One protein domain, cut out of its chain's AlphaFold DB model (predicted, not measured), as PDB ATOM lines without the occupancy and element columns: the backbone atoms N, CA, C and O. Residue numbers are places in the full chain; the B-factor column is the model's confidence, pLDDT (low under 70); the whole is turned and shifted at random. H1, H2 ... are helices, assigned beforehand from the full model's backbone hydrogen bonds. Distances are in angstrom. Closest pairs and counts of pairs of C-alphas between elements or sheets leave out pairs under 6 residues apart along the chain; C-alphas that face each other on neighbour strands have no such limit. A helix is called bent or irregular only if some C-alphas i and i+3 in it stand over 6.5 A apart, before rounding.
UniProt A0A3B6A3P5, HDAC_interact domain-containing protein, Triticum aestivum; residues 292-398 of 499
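AT A GLANCE: This is residues 292 to 398 of the 499 residues of the protein "HDAC_interact domain-containing protein" of Triticum aestivum (UniProt A0A3B6A3P5). Two long helices, H1 and H4, lie side by side and run opposite ways, and the short helix H2 crosses them on one side, with the small helix H3 near it. The last residues, 390 to 398, stick out past the body and lengthen the rod. The printed part has 107 residues, with four named helices in the order H1, H2, H3, H4 and no named strand, and its class is all helix. It is loose, with a radius of gyration of the C-alphas of 18.0 A, and spans 64 by 25 by 17 A.

HOW THE PARTS SIT: H1, residues 292 to 317, and H4, residues 356 to 396, touch at a shallow tilt of 19 degrees and run opposite ways; their closest C-alphas, those of Ala 309 and Leu 367, are 5.7 A apart. H2, residues 331 to 340, touches H1 at residues 304 to 308 alone, about perpendicular at 82 degrees, with the closest C-alphas, Thr 308 and His 333, 5.3 A apart. H2 only just touches H4, at residues 366 to 370 of H4 alone, with 3 pairs of C-alphas within 8 A; the closest are those of Leu 340 and Leu 367, 7.4 A apart, and the lines stand about perpendicular at 89 degrees. H3, residues 347 to 351, is close to H2 but not clearly touching, with the C-alphas of Glu 338 and Leu 347 the closest at 7.2 A. H3 is also close to H4 but not clearly touching, the closest C-alphas being those of Leu 350 and Val 359, 7.4 A apart. H1 and H3 are apart. Every O i to N i+4 pair is within hydrogen-bond range in H1, H2 and H3, and 35 of 37 are in H4.

IN THESE COORDINATES: H1 begins at C-alpha 292, at (-20.082, -7.118, -27.374), and is 37.5 A long from first to last C-alpha. H2 is 14.1 A long and H3 is 6.2 A. H4 begins at C-alpha 356, at (-57.321, -1.124, -39.905), and ends at C-alpha 396, at (-7.219, -8.703, -22.339), 53.6 A away. H4 has a kink of 34 degrees near residue 390 and is irregular, with C-alphas 391 and 394 lying 7.5 A apart.

THE WHOLE: The two C-alphas farthest apart, those of Ser 321 and Asp 398, are 64.8 A apart. The body without residues 390 to 398, which stand free, spans 52 by 26 by 18 A. The printed part has no cut. The link from H1 to H2, residues 318 to 330, is long, the link from H2 to H3 is short and the link from H3 to H4 is tight. The mean pLDDT of the printed part is 86.6, and residues 319 to 322 and residue 354 are under 70.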
ATOM      1  N   GLU A 292     -19.743  -6.634 -26.034       89.50
ATOM      2  CA  GLU A 292     -20.082  -7.118 -27.374       89.50
ATOM      3  C   GLU A 292     -21.493  -7.723 -27.420       89.50
ATOM      4  O   GLU A 292     -22.259  -7.406 -28.331       89.50
ATOM      5  N   GLU A 293     -21.867  -8.504 -26.404       89.75
ATOM      6  CA  GLU A 293     -23.224  -9.047 -26.263       89.75
ATOM      7  C   GLU A 293     -24.268  -7.922 -26.156       89.75
ATOM      8  O   GLU A 293     -25.235  -7.913 -26.917       89.75
ATOM      9  N   ASP A 294     -24.043  -6.907 -25.308       89.75
ATOM     10  CA  ASP A 294     -24.939  -5.745 -25.184       89.75
ATOM     11  C   ASP A 294     -25.102  -5.002 -26.527       89.75
ATOM     12  O   ASP A 294     -26.202  -4.584 -26.912       89.75
ATOM     13  N   MET A 295     -24.001  -4.840 -27.271       90.19
ATOM     14  CA  MET A 295     -24.008  -4.231 -28.604       90.19
ATOM     15  C   MET A 295     -24.849  -5.049 -29.581       90.19
ATOM     16  O   MET A 295     -25.706  -4.488 -30.273       90.19
ATOM     17  N   PHE A 296     -24.638  -6.363 -29.611       92.44
ATOM     18  CA  PHE A 296     -25.387  -7.280 -30.456       92.44
ATOM     19  C   PHE A 296     -26.883  -7.261 -30.128       92.44
ATOM     20  O   PHE A 296     -27.707  -7.123 -31.036       92.44
ATOM     21  N   GLU A 297     -27.251  -7.339 -28.849       92.12
ATOM     22  CA  GLU A 297     -28.646  -7.291 -28.413       92.12
ATOM     23  C   GLU A 297     -29.323  -5.978 -28.819       92.12
ATOM     24  O   GLU A 297     -30.447  -5.992 -29.335       92.12
ATOM     25  N   SER A 298     -28.630  -4.846 -28.649       92.56
ATOM     26  CA  SER A 298     -29.149  -3.530 -29.030       92.56
ATOM     27  C   SER A 298     -29.365  -3.400 -30.545       92.56
ATOM     28  O   SER A 298     -30.421  -2.932 -30.987       92.56
ATOM     29  N   ASP A 299     -28.415  -3.883 -31.353       94.38
ATOM     30  CA  ASP A 299     -28.485  -3.853 -32.815       94.38
ATOM     31  C   ASP A 299     -29.587  -4.779 -33.332       94.38
ATOM     32  O   ASP A 299     -30.376  -4.393 -34.202       94.38
ATOM     33  N   MET A 300     -29.690  -5.974 -32.753       93.25
ATOM     34  CA  MET A 300     -30.734  -6.946 -33.046       93.25
ATOM     35  C   MET A 300     -32.123  -6.380 -32.728       93.25
ATOM     36  O   MET A 300     -33.049  -6.509 -33.533       93.25
ATOM     37  N   LEU A 301     -32.281  -5.727 -31.573       93.00
ATOM     38  CA  LEU A 301     -33.536  -5.100 -31.174       93.00
ATOM     39  C   LEU A 301     -33.929  -3.985 -32.148       93.00
ATOM     40  O   LEU A 301     -35.034  -4.008 -32.690       93.00
ATOM     41  N   LEU A 302     -33.017  -3.049 -32.426       95.19
ATOM     42  CA  LEU A 302     -33.250  -1.950 -33.364       95.19
ATOM     43  C   LEU A 302     -33.610  -2.467 -34.762       95.19
ATOM     44  O   LEU A 302     -34.513  -1.933 -35.408       95.19
ATOM     45  N   HIS A 303     -32.929  -3.516 -35.227       94.75
ATOM     46  CA  HIS A 303     -33.215  -4.136 -36.515       94.75
ATOM     47  C   HIS A 303     -34.636  -4.713 -36.572       94.75
ATOM     48  O   HIS A 303     -35.366  -4.434 -37.523       94.75
ATOM     49  N   ARG A 304     -35.069  -5.445 -35.537       93.88
ATOM     50  CA  ARG A 304     -36.432  -6.004 -35.461       93.88
ATOM     51  C   ARG A 304     -37.509  -4.915 -35.462       93.88
ATOM     52  O   ARG A 304     -38.511  -5.050 -36.165       93.88
ATOM     53  N   PHE A 305     -37.292  -3.817 -34.737       95.44
ATOM     54  CA  PHE A 305     -38.218  -2.677 -34.735       95.44
ATOM     55  C   PHE A 305     -38.285  -1.973 -36.097       95.44
ATOM     56  O   PHE A 305     -39.378  -1.637 -36.546       95.44
ATOM     57  N   ARG A 306     -37.150  -1.810 -36.793       96.00
ATOM     58  CA  ARG A 306     -37.117  -1.267 -38.164       96.00
ATOM     59  C   ARG A 306     -37.867  -2.156 -39.151       96.00
ATOM     60  O   ARG A 306     -38.745  -1.662 -39.846       96.00
ATOM     61  N   ALA A 307     -37.596  -3.461 -39.139       94.75
ATOM     62  CA  ALA A 307     -38.291  -4.423 -39.994       94.75
ATOM     63  C   ALA A 307     -39.812  -4.417 -39.748       94.75
ATOM     64  O   ALA A 307     -40.601  -4.438 -40.691       94.75
ATOM     65  N   THR A 308     -40.226  -4.306 -38.480       94.50
ATOM     66  CA  THR A 308     -41.645  -4.187 -38.115       94.50
ATOM     67  C   THR A 308     -42.249  -2.880 -38.638       94.50
ATOM     68  O   THR A 308     -43.336  -2.897 -39.209       94.50
ATOM     69  N   ALA A 309     -41.552  -1.747 -38.497       94.31
ATOM     70  CA  ALA A 309     -42.011  -0.458 -39.018       94.31
ATOM     71  C   ALA A 309     -42.163  -0.470 -40.549       94.31
ATOM     72  O   ALA A 309     -43.164   0.027 -41.064       94.31
ATOM     73  N   ASP A 310     -41.214  -1.077 -41.265       92.94
ATOM     74  CA  ASP A 310     -41.250  -1.200 -42.724       92.94
ATOM     75  C   ASP A 310     -42.411  -2.095 -43.186       92.94
ATOM     76  O   ASP A 310     -43.134  -1.739 -44.120       92.94
ATOM     77  N   LEU A 311     -42.659  -3.219 -42.499       91.62
ATOM     78  CA  LEU A 311     -43.821  -4.068 -42.775       91.62
ATOM     79  C   LEU A 311     -45.131  -3.287 -42.598       91.62
ATOM     80  O   LEU A 311     -45.981  -3.303 -43.486       91.62
ATOM     81  N   ILE A 312     -45.292  -2.588 -41.471       90.12
ATOM     82  CA  ILE A 312     -46.504  -1.809 -41.187       90.12
ATOM     83  C   ILE A 312     -46.677  -0.671 -42.206       90.12
ATOM     84  O   ILE A 312     -47.796  -0.430 -42.660       90.12
ATOM     85  N   ALA A 313     -45.592  -0.019 -42.634       89.94
ATOM     86  CA  ALA A 313     -45.634   0.992 -43.692       89.94
ATOM     87  C   ALA A 313     -46.112   0.407 -45.032       89.94
ATOM     88  O   ALA A 313     -46.956   1.006 -45.697       89.94
ATOM     89  N   ASN A 314     -45.630  -0.783 -45.403       88.69
ATOM     90  CA  ASN A 314     -46.063  -1.487 -46.613       88.69
ATOM     91  C   ASN A 314     -47.530  -1.938 -46.540       88.69
ATOM     92  O   ASN A 314     -48.252  -1.894 -47.535       88.69
ATOM     93  N   LEU A 315     -48.005  -2.350 -45.362       85.81
ATOM     94  CA  LEU A 315     -49.418  -2.676 -45.160       85.81
ATOM     95  C   LEU A 315     -50.304  -1.429 -45.247       85.81
ATOM     96  O   LEU A 315     -51.401  -1.498 -45.798       85.81
ATOM     97  N   GLN A 316     -49.819  -0.279 -44.768       83.56
ATOM     98  CA  GLN A 316     -50.540   0.990 -44.854       83.56
ATOM     99  C   GLN A 316     -50.704   1.469 -46.305       83.56
ATOM    100  O   GLN A 316     -51.768   1.971 -46.659       83.56
ATOM    101  N   THR A 317     -49.695   1.292 -47.164       81.31
ATOM    102  CA  THR A 317     -49.788   1.660 -48.591       81.31
ATOM    103  C   THR A 317     -50.669   0.705 -49.397       81.31
ATOM    104  O   THR A 317     -51.259   1.114 -50.396       81.31
ATOM    105  N   ARG A 318     -50.805  -0.552 -48.953       74.44
ATOM    106  CA  ARG A 318     -51.630  -1.591 -49.591       74.44
ATOM    107  C   ARG A 318     -53.074  -1.637 -49.070       74.44
ATOM    108  O   ARG A 318     -53.848  -2.489 -49.506       74.44
ATOM    109  N   ALA A 319     -53.443  -0.752 -48.142       60.25
ATOM    110  CA  ALA A 319     -54.709  -0.799 -47.419       60.25
ATOM    111  C   ALA A 319     -55.944  -0.609 -48.323       60.25
ATOM    112  O   ALA A 319     -56.381   0.504 -48.601       60.25
ATOM    113  N   GLY A 320     -56.545  -1.730 -48.730       58.94
ATOM    114  CA  GLY A 320     -57.963  -1.828 -49.078       58.94
ATOM    115  C   GLY A 320     -58.813  -2.108 -47.832       58.94
ATOM    116  O   GLY A 320     -58.301  -2.553 -46.806       58.94
ATOM    117  N   SER A 321     -60.127  -1.895 -47.919       57.94
ATOM    118  CA  SER A 321     -61.105  -1.954 -46.814       57.94
ATOM    119  C   SER A 321     -61.310  -3.331 -46.144       57.94
ATOM    120  O   SER A 321     -62.290  -3.521 -45.428       57.94
ATOM    121  N   ARG A 322     -60.417  -4.308 -46.360       59.84
ATOM    122  CA  ARG A 322     -60.569  -5.691 -45.871       59.84
ATOM    123  C   ARG A 322     -59.284  -6.388 -45.401       59.84
ATOM    124  O   ARG A 322     -59.304  -7.606 -45.242       59.84
ATOM    125  N   LEU A 323     -58.177  -5.670 -45.199       70.44
ATOM    126  CA  LEU A 323     -56.941  -6.282 -44.692       70.44
ATOM    127  C   LEU A 323     -57.040  -6.577 -43.191       70.44
ATOM    128  O   LEU A 323     -57.392  -5.696 -42.411       70.44
ATOM    129  N   LYS A 324     -56.668  -7.790 -42.779       71.94
ATOM    130  CA  LYS A 324     -56.469  -8.136 -41.367       71.94
ATOM    131  C   LYS A 324     -54.986  -8.048 -41.034       71.94
ATOM    132  O   LYS A 324     -54.166  -8.695 -41.676       71.94
ATOM    133  N   ILE A 325     -54.635  -7.246 -40.032       75.38
ATOM    134  CA  ILE A 325     -53.234  -7.005 -39.653       75.38
ATOM    135  C   ILE A 325     -52.601  -8.293 -39.110       75.38
ATOM    136  O   ILE A 325     -51.461  -8.608 -39.449       75.38
ATOM    137  N   SER A 326     -53.357  -9.060 -38.319       73.69
ATOM    138  CA  SER A 326     -52.896 -10.294 -37.672       73.69
ATOM    139  C   SER A 326     -52.410 -11.364 -38.656       73.69
ATOM    140  O   SER A 326     -51.427 -12.037 -38.366       73.69
ATOM    141  N   GLU A 327     -53.023 -11.477 -39.838       80.50
ATOM    142  CA  GLU A 327     -52.661 -12.474 -40.860       80.50
ATOM    143  C   GLU A 327     -51.314 -12.170 -41.550       80.50
ATOM    144  O   GLU A 327     -50.712 -13.056 -42.154       80.50
ATOM    145  N   HIS A 328     -50.811 -10.935 -41.447       81.19
ATOM    146  CA  HIS A 328     -49.562 -10.502 -42.087       81.19
ATOM    147  C   HIS A 328     -48.382 -10.355 -41.113       81.19
ATOM    148  O   HIS A 328     -47.249 -10.110 -41.541       81.19
ATOM    149  N   LEU A 329     -48.617 -10.479 -39.805       84.25
ATOM    150  CA  LEU A 329     -47.579 -10.345 -38.787       84.25
ATOM    151  C   LEU A 329     -46.884 -11.685 -38.536       84.25
ATOM    152  O   LEU A 329     -47.515 -12.690 -38.227       84.25
ATOM    153  N   THR A 330     -45.551 -11.683 -38.585       87.00
ATOM    154  CA  THR A 330     -44.763 -12.801 -38.053       87.00
ATOM    155  C   THR A 330     -44.752 -12.741 -36.521       87.00
ATOM    156  O   THR A 330     -44.923 -11.651 -35.956       87.00
ATOM    157  N   PRO A 331     -44.456 -13.850 -35.818       85.81
ATOM    158  CA  PRO A 331     -44.281 -13.834 -34.362       85.81
ATOM    159  C   PRO A 331     -43.247 -12.801 -33.881       85.81
ATOM    160  O   PRO A 331     -43.402 -12.214 -32.814       85.81
ATOM    161  N   LEU A 332     -42.210 -12.520 -34.684       86.81
ATOM    162  CA  LEU A 332     -41.213 -11.490 -34.374       86.81
ATOM    163  C   LEU A 332     -41.800 -10.076 -34.431       86.81
ATOM    164  O   LEU A 332     -41.515  -9.267 -33.549       86.81
ATOM    165  N   HIS A 333     -42.618  -9.784 -35.443       89.69
ATOM    166  CA  HIS A 333     -43.289  -8.490 -35.574       89.69
ATOM    167  C   HIS A 333     -44.324  -8.292 -34.466       89.69
ATOM    168  O   HIS A 333     -44.334  -7.245 -33.824       89.69
ATOM    169  N   ARG A 334     -45.125  -9.327 -34.183       88.62
ATOM    170  CA  ARG A 334     -46.079  -9.353 -33.068       88.62
ATOM    171  C   ARG A 334     -45.380  -9.046 -31.739       88.62
ATOM    172  O   ARG A 334     -45.762  -8.092 -31.075       88.62
ATOM    173  N   ARG A 335     -44.260  -9.713 -31.446       88.50
ATOM    174  CA  ARG A 335     -43.465  -9.460 -30.233       88.50
ATOM    175  C   ARG A 335     -42.893  -8.042 -30.142       88.50
ATOM    176  O   ARG A 335     -42.696  -7.523 -29.047       88.50
ATOM    177  N   CYS A 336     -42.586  -7.401 -31.273       90.88
ATOM    178  CA  CYS A 336     -42.156  -5.998 -31.273       90.88
ATOM    179  C   CYS A 336     -43.311  -5.046 -30.947       90.88
ATOM    180  O   CYS A 336     -43.089  -4.040 -30.280       90.88
ATOM    181  N   ILE A 337     -44.523  -5.365 -31.405       89.56
ATOM    182  CA  ILE A 337     -45.728  -4.588 -31.106       89.56
ATOM    183  C   ILE A 337     -46.150  -4.809 -29.646       89.56
ATOM    184  O   ILE A 337     -46.399  -3.831 -28.958       89.56
ATOM    185  N   GLU A 338     -46.121  -6.039 -29.132       89.31
ATOM    186  CA  GLU A 338     -46.355  -6.344 -27.707       89.31
ATOM    187  C   GLU A 338     -45.416  -5.528 -26.807       89.31
ATOM    188  O   GLU A 338     -45.865  -4.764 -25.955       89.31
ATOM    189  N   LYS A 339     -44.111  -5.539 -27.112       89.19
ATOM    190  CA  LYS A 339     -43.112  -4.708 -26.419       89.19
ATOM    191  C   LYS A 339     -43.312  -3.199 -26.567       89.19
ATOM    192  O   LYS A 339     -42.754  -2.439 -25.783       89.19
ATOM    193  N   LEU A 340     -43.998  -2.738 -27.611       90.25
ATOM    194  CA  LEU A 340     -44.292  -1.316 -27.803       90.25
ATOM    195  C   LEU A 340     -45.436  -0.851 -26.889       90.25
ATOM    196  O   LEU A 340     -45.511   0.337 -26.587       90.25
ATOM    197  N   TYR A 341     -46.300  -1.780 -26.478       87.56
ATOM    198  CA  TYR A 341     -47.471  -1.555 -25.631       87.56
ATOM    199  C   TYR A 341     -47.317  -2.174 -24.233       87.56
ATOM    200  O   TYR A 341     -48.306  -2.307 -23.527       87.56
ATOM    201  N   ASP A 342     -46.096  -2.534 -23.826       84.19
ATOM    202  CA  ASP A 342     -45.797  -3.119 -22.512       84.19
ATOM    203  C   ASP A 342     -46.657  -4.358 -22.175       84.19
ATOM    204  O   ASP A 342     -47.116  -4.520 -21.046       84.19
ATOM    205  N   ASP A 343     -46.856  -5.238 -23.165       78.00
ATOM    206  CA  ASP A 343     -47.627  -6.487 -23.049       78.00
ATOM    207  C   ASP A 343     -49.108  -6.274 -22.645       78.00
ATOM    208  O   ASP A 343     -49.696  -7.082 -21.923       78.00
ATOM    209  N   ASP A 344     -49.721  -5.182 -23.122       80.19
ATOM    210  CA  ASP A 344     -51.144  -4.881 -22.921       80.19
ATOM    211  C   ASP A 344     -52.054  -5.996 -23.489       80.19
ATOM    212  O   ASP A 344     -52.009  -6.269 -24.695       80.19
ATOM    213  N   PRO A 345     -52.905  -6.639 -22.661       71.56
ATOM    214  CA  PRO A 345     -53.816  -7.690 -23.112       71.56
ATOM    215  C   PRO A 345     -54.871  -7.206 -24.122       71.56
ATOM    216  O   PRO A 345     -55.407  -8.032 -24.857       71.56
ATOM    217  N   GLU A 346     -55.158  -5.900 -24.205       73.81
ATOM    218  CA  GLU A 346     -56.098  -5.330 -25.189       73.81
ATOM    219  C   GLU A 346     -55.472  -5.157 -26.590       73.81
ATOM    220  O   GLU A 346     -56.132  -4.720 -27.540       73.81
ATOM    221  N   LEU A 347     -54.188  -5.501 -26.759       79.81
ATOM    222  CA  LEU A 347     -53.486  -5.350 -28.030       79.81
ATOM    223  C   LEU A 347     -54.069  -6.235 -29.140       79.81
ATOM    224  O   LEU A 347     -54.144  -5.797 -30.290       79.81
ATOM    225  N   ASP A 348     -54.486  -7.459 -28.821       75.31
ATOM    226  CA  ASP A 348     -55.076  -8.363 -29.811       75.31
ATOM    227  C   ASP A 348     -56.410  -7.826 -30.338       75.31
ATOM    228  O   ASP A 348     -56.615  -7.773 -31.553       75.31
ATOM    229  N   ASP A 349     -57.252  -7.289 -29.453       76.62
ATOM    230  CA  ASP A 349     -58.513  -6.643 -29.826       76.62
ATOM    231  C   ASP A 349     -58.275  -5.419 -30.730       76.62
ATOM    232  O   ASP A 349     -59.017  -5.165 -31.688       76.62
ATOM    233  N   LEU A 350     -57.193  -4.670 -30.479       77.44
ATOM    234  CA  LEU A 350     -56.782  -3.540 -31.313       77.44
ATOM    235  C   LEU A 350     -56.315  -3.989 -32.710       77.44
ATOM    236  O   LEU A 350     -56.656  -3.341 -33.709       77.44
ATOM    237  N   LEU A 351     -55.558  -5.088 -32.794       76.50
ATOM    238  CA  LEU A 351     -55.044  -5.661 -34.045       76.50
ATOM    239  C   LEU A 351     -56.132  -6.349 -34.888       76.50
ATOM    240  O   LEU A 351     -55.988  -6.424 -36.113       76.50
ATOM    241  N   GLU A 352     -57.220  -6.803 -34.262       76.00
ATOM    242  CA  GLU A 352     -58.394  -7.392 -34.923       76.00
ATOM    243  C   GLU A 352     -59.492  -6.371 -35.281       76.00
ATOM    244  O   GLU A 352     -60.476  -6.708 -35.945       76.00
ATOM    245  N   SER A 353     -59.323  -5.103 -34.896       75.12
ATOM    246  CA  SER A 353     -60.340  -4.069 -35.106       75.12
ATOM    247  C   SER A 353     -60.613  -3.750 -36.596       75.12
ATOM    248  O   SER A 353     -59.703  -3.748 -37.432       75.12
ATOM    249  N   PRO A 354     -61.867  -3.395 -36.965       67.38
ATOM    250  CA  PRO A 354     -62.258  -3.120 -38.356       67.38
ATOM    251  C   PRO A 354     -61.686  -1.804 -38.911       67.38
ATOM    252  O   PRO A 354     -61.728  -1.561 -40.117       67.38
ATOM    253  N   ASN A 355     -61.140  -0.942 -38.048       72.38
ATOM    254  CA  ASN A 355     -60.557   0.351 -38.409       72.38
ATOM    255  C   ASN A 355     -59.052   0.231 -38.709       72.38
ATOM    256  O   ASN A 355     -58.233   1.014 -38.218       72.38
ATOM    257  N   THR A 356     -58.696  -0.737 -39.557       77.69
ATOM    258  CA  THR A 356     -57.321  -1.124 -39.905       77.69
ATOM    259  C   THR A 356     -56.442   0.059 -40.306       77.69
ATOM    260  O   THR A 356     -55.306   0.173 -39.854       77.69
ATOM    261  N   SER A 357     -56.962   0.984 -41.120       81.31
ATOM    262  CA  SER A 357     -56.177   2.121 -41.617       81.31
ATOM    263  C   SER A 357     -55.758   3.091 -40.507       81.31
ATOM    264  O   SER A 357     -54.649   3.625 -40.549       81.31
ATOM    265  N   SER A 358     -56.625   3.325 -39.520       83.56
ATOM    266  CA  SER A 358     -56.328   4.208 -38.386       83.56
ATOM    267  C   SER A 358     -55.337   3.549 -37.431       83.56
ATOM    268  O   SER A 358     -54.389   4.195 -36.987       83.56
ATOM    269  N   VAL A 359     -55.511   2.250 -37.170       85.69
ATOM    270  CA  VAL A 359     -54.605   1.471 -36.315       85.69
ATOM    271  C   VAL A 359     -53.206   1.387 -36.924       85.69
ATOM    272  O   VAL A 359     -52.236   1.685 -36.233       85.69
ATOM    273  N   LEU A 360     -53.083   1.095 -38.225       87.44
ATOM    274  CA  LEU A 360     -51.790   1.065 -38.921       87.44
ATOM    275  C   LEU A 360     -51.063   2.416 -38.861       87.44
ATOM    276  O   LEU A 360     -49.854   2.442 -38.651       87.44
ATOM    277  N   ALA A 361     -51.781   3.536 -38.992       88.62
ATOM    278  CA  ALA A 361     -51.181   4.868 -38.898       88.62
ATOM    279  C   ALA A 361     -50.638   5.167 -37.488       88.62
ATOM    280  O   ALA A 361     -49.528   5.688 -37.347       88.62
ATOM    281  N   VAL A 362     -51.397   4.813 -36.443       90.19
ATOM    282  CA  VAL A 362     -50.971   4.980 -35.044       90.19
ATOM    283  C   VAL A 362     -49.788   4.066 -34.724       90.19
ATOM    284  O   VAL A 362     -48.792   4.538 -34.172       90.19
ATOM    285  N   LEU A 363     -49.859   2.790 -35.118       90.81
ATOM    286  CA  LEU A 363     -48.777   1.820 -34.944       90.81
ATOM    287  C   LEU A 363     -47.504   2.275 -35.649       90.81
ATOM    288  O   LEU A 363     -46.442   2.274 -35.032       90.81
ATOM    289  N   LEU A 364     -47.598   2.717 -36.906       93.19
ATOM    290  CA  LEU A 364     -46.435   3.188 -37.652       93.19
ATOM    291  C   LEU A 364     -45.792   4.404 -36.986       93.19
ATOM    292  O   LEU A 364     -44.569   4.471 -36.891       93.19
ATOM    293  N   SER A 365     -46.604   5.357 -36.520       94.44
ATOM    294  CA  SER A 365     -46.114   6.545 -35.815       94.44
ATOM    295  C   SER A 365     -45.345   6.164 -34.545       94.44
ATOM    296  O   SER A 365     -44.203   6.585 -34.359       94.44
ATOM    297  N   ARG A 366     -45.918   5.282 -33.714       94.38
ATOM    298  CA  ARG A 366     -45.281   4.807 -32.475       94.38
ATOM    299  C   ARG A 366     -44.037   3.958 -32.738       94.38
ATOM    300  O   ARG A 366     -43.031   4.138 -32.059       94.38
ATOM    301  N   LEU A 367     -44.072   3.073 -33.735       94.94
ATOM    302  CA  LEU A 367     -42.916   2.268 -34.142       94.94
ATOM    303  C   LEU A 367     -41.772   3.154 -34.639       94.94
ATOM    304  O   LEU A 367     -40.633   2.940 -34.242       94.94
ATOM    305  N   LYS A 368     -42.062   4.173 -35.458       95.75
ATOM    306  CA  LYS A 368     -41.054   5.140 -35.918       95.75
ATOM    307  C   LYS A 368     -40.446   5.921 -34.759       95.75
ATOM    308  O   LYS A 368     -39.228   6.045 -34.712       95.75
ATOM    309  N   GLN A 369     -41.269   6.379 -33.813       96.38
ATOM    310  CA  GLN A 369     -40.767   7.029 -32.602       96.38
ATOM    311  C   GLN A 369     -39.846   6.090 -31.814       96.38
ATOM    312  O   GLN A 369     -38.720   6.455 -31.498       96.38
ATOM    313  N   LYS A 370     -40.268   4.840 -31.585       95.12
ATOM    314  CA  LYS A 370     -39.462   3.851 -30.860       95.12
ATOM    315  C   LYS A 370     -38.153   3.512 -31.578       95.12
ATOM    316  O   LYS A 370     -37.140   3.295 -30.923       95.12
ATOM    317  N   VAL A 371     -38.153   3.459 -32.913       97.19
ATOM    318  CA  VAL A 371     -36.936   3.269 -33.720       97.19
ATOM    319  C   VAL A 371     -35.962   4.429 -33.524       97.19
ATOM    320  O   VAL A 371     -34.763   4.174 -33.420       97.19
ATOM    321  N   GLU A 372     -36.455   5.667 -33.458       97.25
ATOM    322  CA  GLU A 372     -35.617   6.840 -33.195       97.25
ATOM    323  C   GLU A 372     -35.022   6.772 -31.783       97.25
ATOM    324  O   GLU A 372     -33.798   6.808 -31.646       97.25
ATOM    325  N   ASP A 373     -35.852   6.523 -30.764       96.12
ATOM    326  CA  ASP A 373     -35.417   6.390 -29.367       96.12
ATOM    327  C   ASP A 373     -34.348   5.287 -29.207       96.12
ATOM    328  O   ASP A 373     -33.316   5.475 -28.560       96.12
ATOM    329  N   LEU A 374     -34.559   4.123 -29.839       95.44
ATOM    330  CA  LEU A 374     -33.594   3.017 -29.837       95.44
ATOM    331  C   LEU A 374     -32.310   3.370 -30.596       95.44
ATOM    332  O   LEU A 374     -31.230   2.911 -30.225       95.44
ATOM    333  N   SER A 375     -32.405   4.170 -31.659       96.19
ATOM    334  CA  SER A 375     -31.233   4.609 -32.415       96.19
ATOM    335  C   SER A 375     -30.373   5.604 -31.628       96.19
ATOM    336  O   SER A 375     -29.143   5.507 -31.664       96.19
ATOM    337  N   GLU A 376     -31.000   6.492 -30.852       95.88
ATOM    338  CA  GLU A 376     -30.314   7.401 -29.937       95.88
ATOM    339  C   GLU A 376     -29.657   6.624 -28.788       95.88
ATOM    340  O   GLU A 376     -28.458   6.782 -28.534       95.88
ATOM    341  N   ALA A 377     -30.399   5.707 -28.157       93.81
ATOM    342  CA  ALA A 377     -29.873   4.836 -27.106       93.81
ATOM    343  C   ALA A 377     -28.674   4.004 -27.595       93.81
ATOM    344  O   ALA A 377     -27.647   3.927 -26.915       93.81
ATOM    345  N   ARG A 378     -28.752   3.450 -28.814       94.00
ATOM    346  CA  ARG A 378     -27.638   2.744 -29.465       94.00
ATOM    347  C   ARG A 378     -26.413   3.643 -29.635       94.00
ATOM    348  O   ARG A 378     -25.296   3.197 -29.390       94.00
ATOM    349  N   SER A 379     -26.588   4.898 -30.046       92.75
ATOM    350  CA  SER A 379     -25.474   5.847 -30.199       92.75
ATOM    351  C   SER A 379     -24.744   6.084 -28.870       92.75
ATOM    352  O   SER A 379     -23.508   6.064 -28.813       92.75
ATOM    353  N   TYR A 380     -25.502   6.229 -27.778       92.62
ATOM    354  CA  TYR A 380     -24.939   6.332 -26.433       92.62
ATOM    355  C   TYR A 380     -24.177   5.061 -26.029       92.62
ATOM    356  O   TYR A 380     -23.026   5.153 -25.586       92.62
ATOM    357  N   LEU A 381     -24.773   3.882 -26.245       90.75
ATOM    358  CA  LEU A 381     -24.134   2.588 -25.979       90.75
ATOM    359  C   LEU A 381     -22.841   2.420 -26.774       90.75
ATOM    360  O   LEU A 381     -21.822   2.065 -26.194       90.75
ATOM    361  N   HIS A 382     -22.824   2.773 -28.058       90.31
ATOM    362  CA  HIS A 382     -21.635   2.659 -28.901       90.31
ATOM    363  C   HIS A 382     -20.471   3.527 -28.388       90.31
ATOM    364  O   HIS A 382     -19.302   3.127 -28.429       90.31
ATOM    365  N   LYS A 383     -20.775   4.711 -27.836       92.50
ATOM    366  CA  LYS A 383     -19.773   5.576 -27.195       92.50
ATOM    367  C   LYS A 383     -19.225   4.957 -25.908       92.50
ATOM    368  O   LYS A 383     -18.014   5.016 -25.684       92.50
ATOM    369  N   ALA A 384     -20.086   4.379 -25.070       91.00
ATOM    370  CA  ALA A 384     -19.664   3.665 -23.865       91.00
ATOM    371  C   ALA A 384     -18.832   2.419 -24.220       91.00
ATOM    372  O   ALA A 384     -17.744   2.232 -23.674       91.00
ATOM    373  N   HIS A 385     -19.282   1.646 -25.210       90.88
ATOM    374  CA  HIS A 385     -18.617   0.458 -25.738       90.88
ATOM    375  C   HIS A 385     -17.196   0.771 -26.201       90.88
ATOM    376  O   HIS A 385     -16.242   0.157 -25.735       90.88
ATOM    377  N   SER A 386     -17.019   1.809 -27.025       92.25
ATOM    378  CA  SER A 386     -15.691   2.235 -27.480       92.25
ATOM    379  C   SER A 386     -14.727   2.507 -26.314       92.25
ATOM    380  O   SER A 386     -13.562   2.107 -26.361       92.25
ATOM    381  N   GLN A 387     -15.207   3.112 -25.222       93.06
ATOM    382  CA  GLN A 387     -14.387   3.353 -24.030       93.06
ATOM    383  C   GLN A 387     -14.063   2.067 -23.266       93.06
ATOM    384  O   GLN A 387     -12.952   1.935 -22.749       93.06
ATOM    385  N   VAL A 388     -15.017   1.139 -23.158       90.94
ATOM    386  CA  VAL A 388     -14.809  -0.164 -22.514       90.94
ATOM    387  C   VAL A 388     -13.785  -0.968 -23.307       90.94
ATOM    388  O   VAL A 388     -12.784  -1.388 -22.727       90.94
ATOM    389  N   ILE A 389     -13.945  -1.090 -24.624       90.44
ATOM    390  CA  ILE A 389     -12.978  -1.778 -25.485       90.44
ATOM    391  C   ILE A 389     -11.591  -1.146 -25.349       90.44
ATOM    392  O   ILE A 389     -10.641  -1.845 -25.002       90.44
ATOM    393  N   ALA A 390     -11.461   0.176 -25.499       92.62
ATOM    394  CA  ALA A 390     -10.164   0.852 -25.419       92.62
ATOM    395  C   ALA A 390      -9.446   0.637 -24.070       92.62
ATOM    396  O   ALA A 390      -8.226   0.466 -24.031       92.62
ATOM    397  N   LYS A 391     -10.187   0.617 -22.953       93.12
ATOM    398  CA  LYS A 391      -9.625   0.384 -21.609       93.12
ATOM    399  C   LYS A 391      -9.195  -1.064 -21.382       93.12
ATOM    400  O   LYS A 391      -8.245  -1.301 -20.631       93.12
ATOM    401  N   ASN A 392      -9.916  -2.020 -21.964       90.00
ATOM    402  CA  ASN A 392      -9.744  -3.441 -21.672       90.00
ATOM    403  C   ASN A 392      -8.852  -4.155 -22.705       90.00
ATOM    404  O   ASN A 392      -8.170  -5.100 -22.324       90.00
ATOM    405  N   TYR A 393      -8.768  -3.678 -23.952       89.50
ATOM    406  CA  TYR A 393      -8.132  -4.382 -25.077       89.50
ATOM    407  C   TYR A 393      -6.684  -4.814 -24.812       89.50
ATOM    408  O   TYR A 393      -6.362  -5.992 -24.844       89.50
ATOM    409  N   TYR A 394      -5.786  -3.891 -24.466       87.81
ATOM    410  CA  TYR A 394      -4.380  -4.271 -24.260       87.81
ATOM    411  C   TYR A 394      -4.174  -5.214 -23.069       87.81
ATOM    412  O   TYR A 394      -3.231  -6.000 -23.054       87.81
ATOM    413  N   ARG A 395      -5.048  -5.136 -22.060       85.50
ATOM    414  CA  ARG A 395      -4.970  -5.984 -20.865       85.50
ATOM    415  C   ARG A 395      -5.636  -7.335 -21.074       85.50
ATOM    416  O   ARG A 395      -5.236  -8.291 -20.418       85.50
ATOM    417  N   SER A 396      -6.608  -7.428 -21.980       85.69
ATOM    418  CA  SER A 396      -7.219  -8.703 -22.339       85.69
ATOM    419  C   SER A 396      -6.246  -9.615 -23.086       85.69
ATOM    420  O   SER A 396      -6.383 -10.826 -22.999       85.69
ATOM    421  N   LEU A 397      -5.204  -9.062 -23.712       84.19
ATOM    422  CA  LEU A 397      -4.120  -9.841 -24.323       84.19
ATOM    423  C   LEU A 397      -3.162 -10.467 -23.291       84.19
ATOM    424  O   LEU A 397      -2.390 -11.368 -23.622       84.19
ATOM    425  N   ASP A 398      -3.191 -10.009 -22.037       80.38
ATOM    426  CA  ASP A 398      -2.277 -10.461 -20.992       80.38
ATOM    427  C   ASP A 398      -2.916 -11.508 -20.064       80.38
ATOM    428  O   ASP A 398      -3.453 -11.215 -18.994       80.38
TER     429      ASP A 398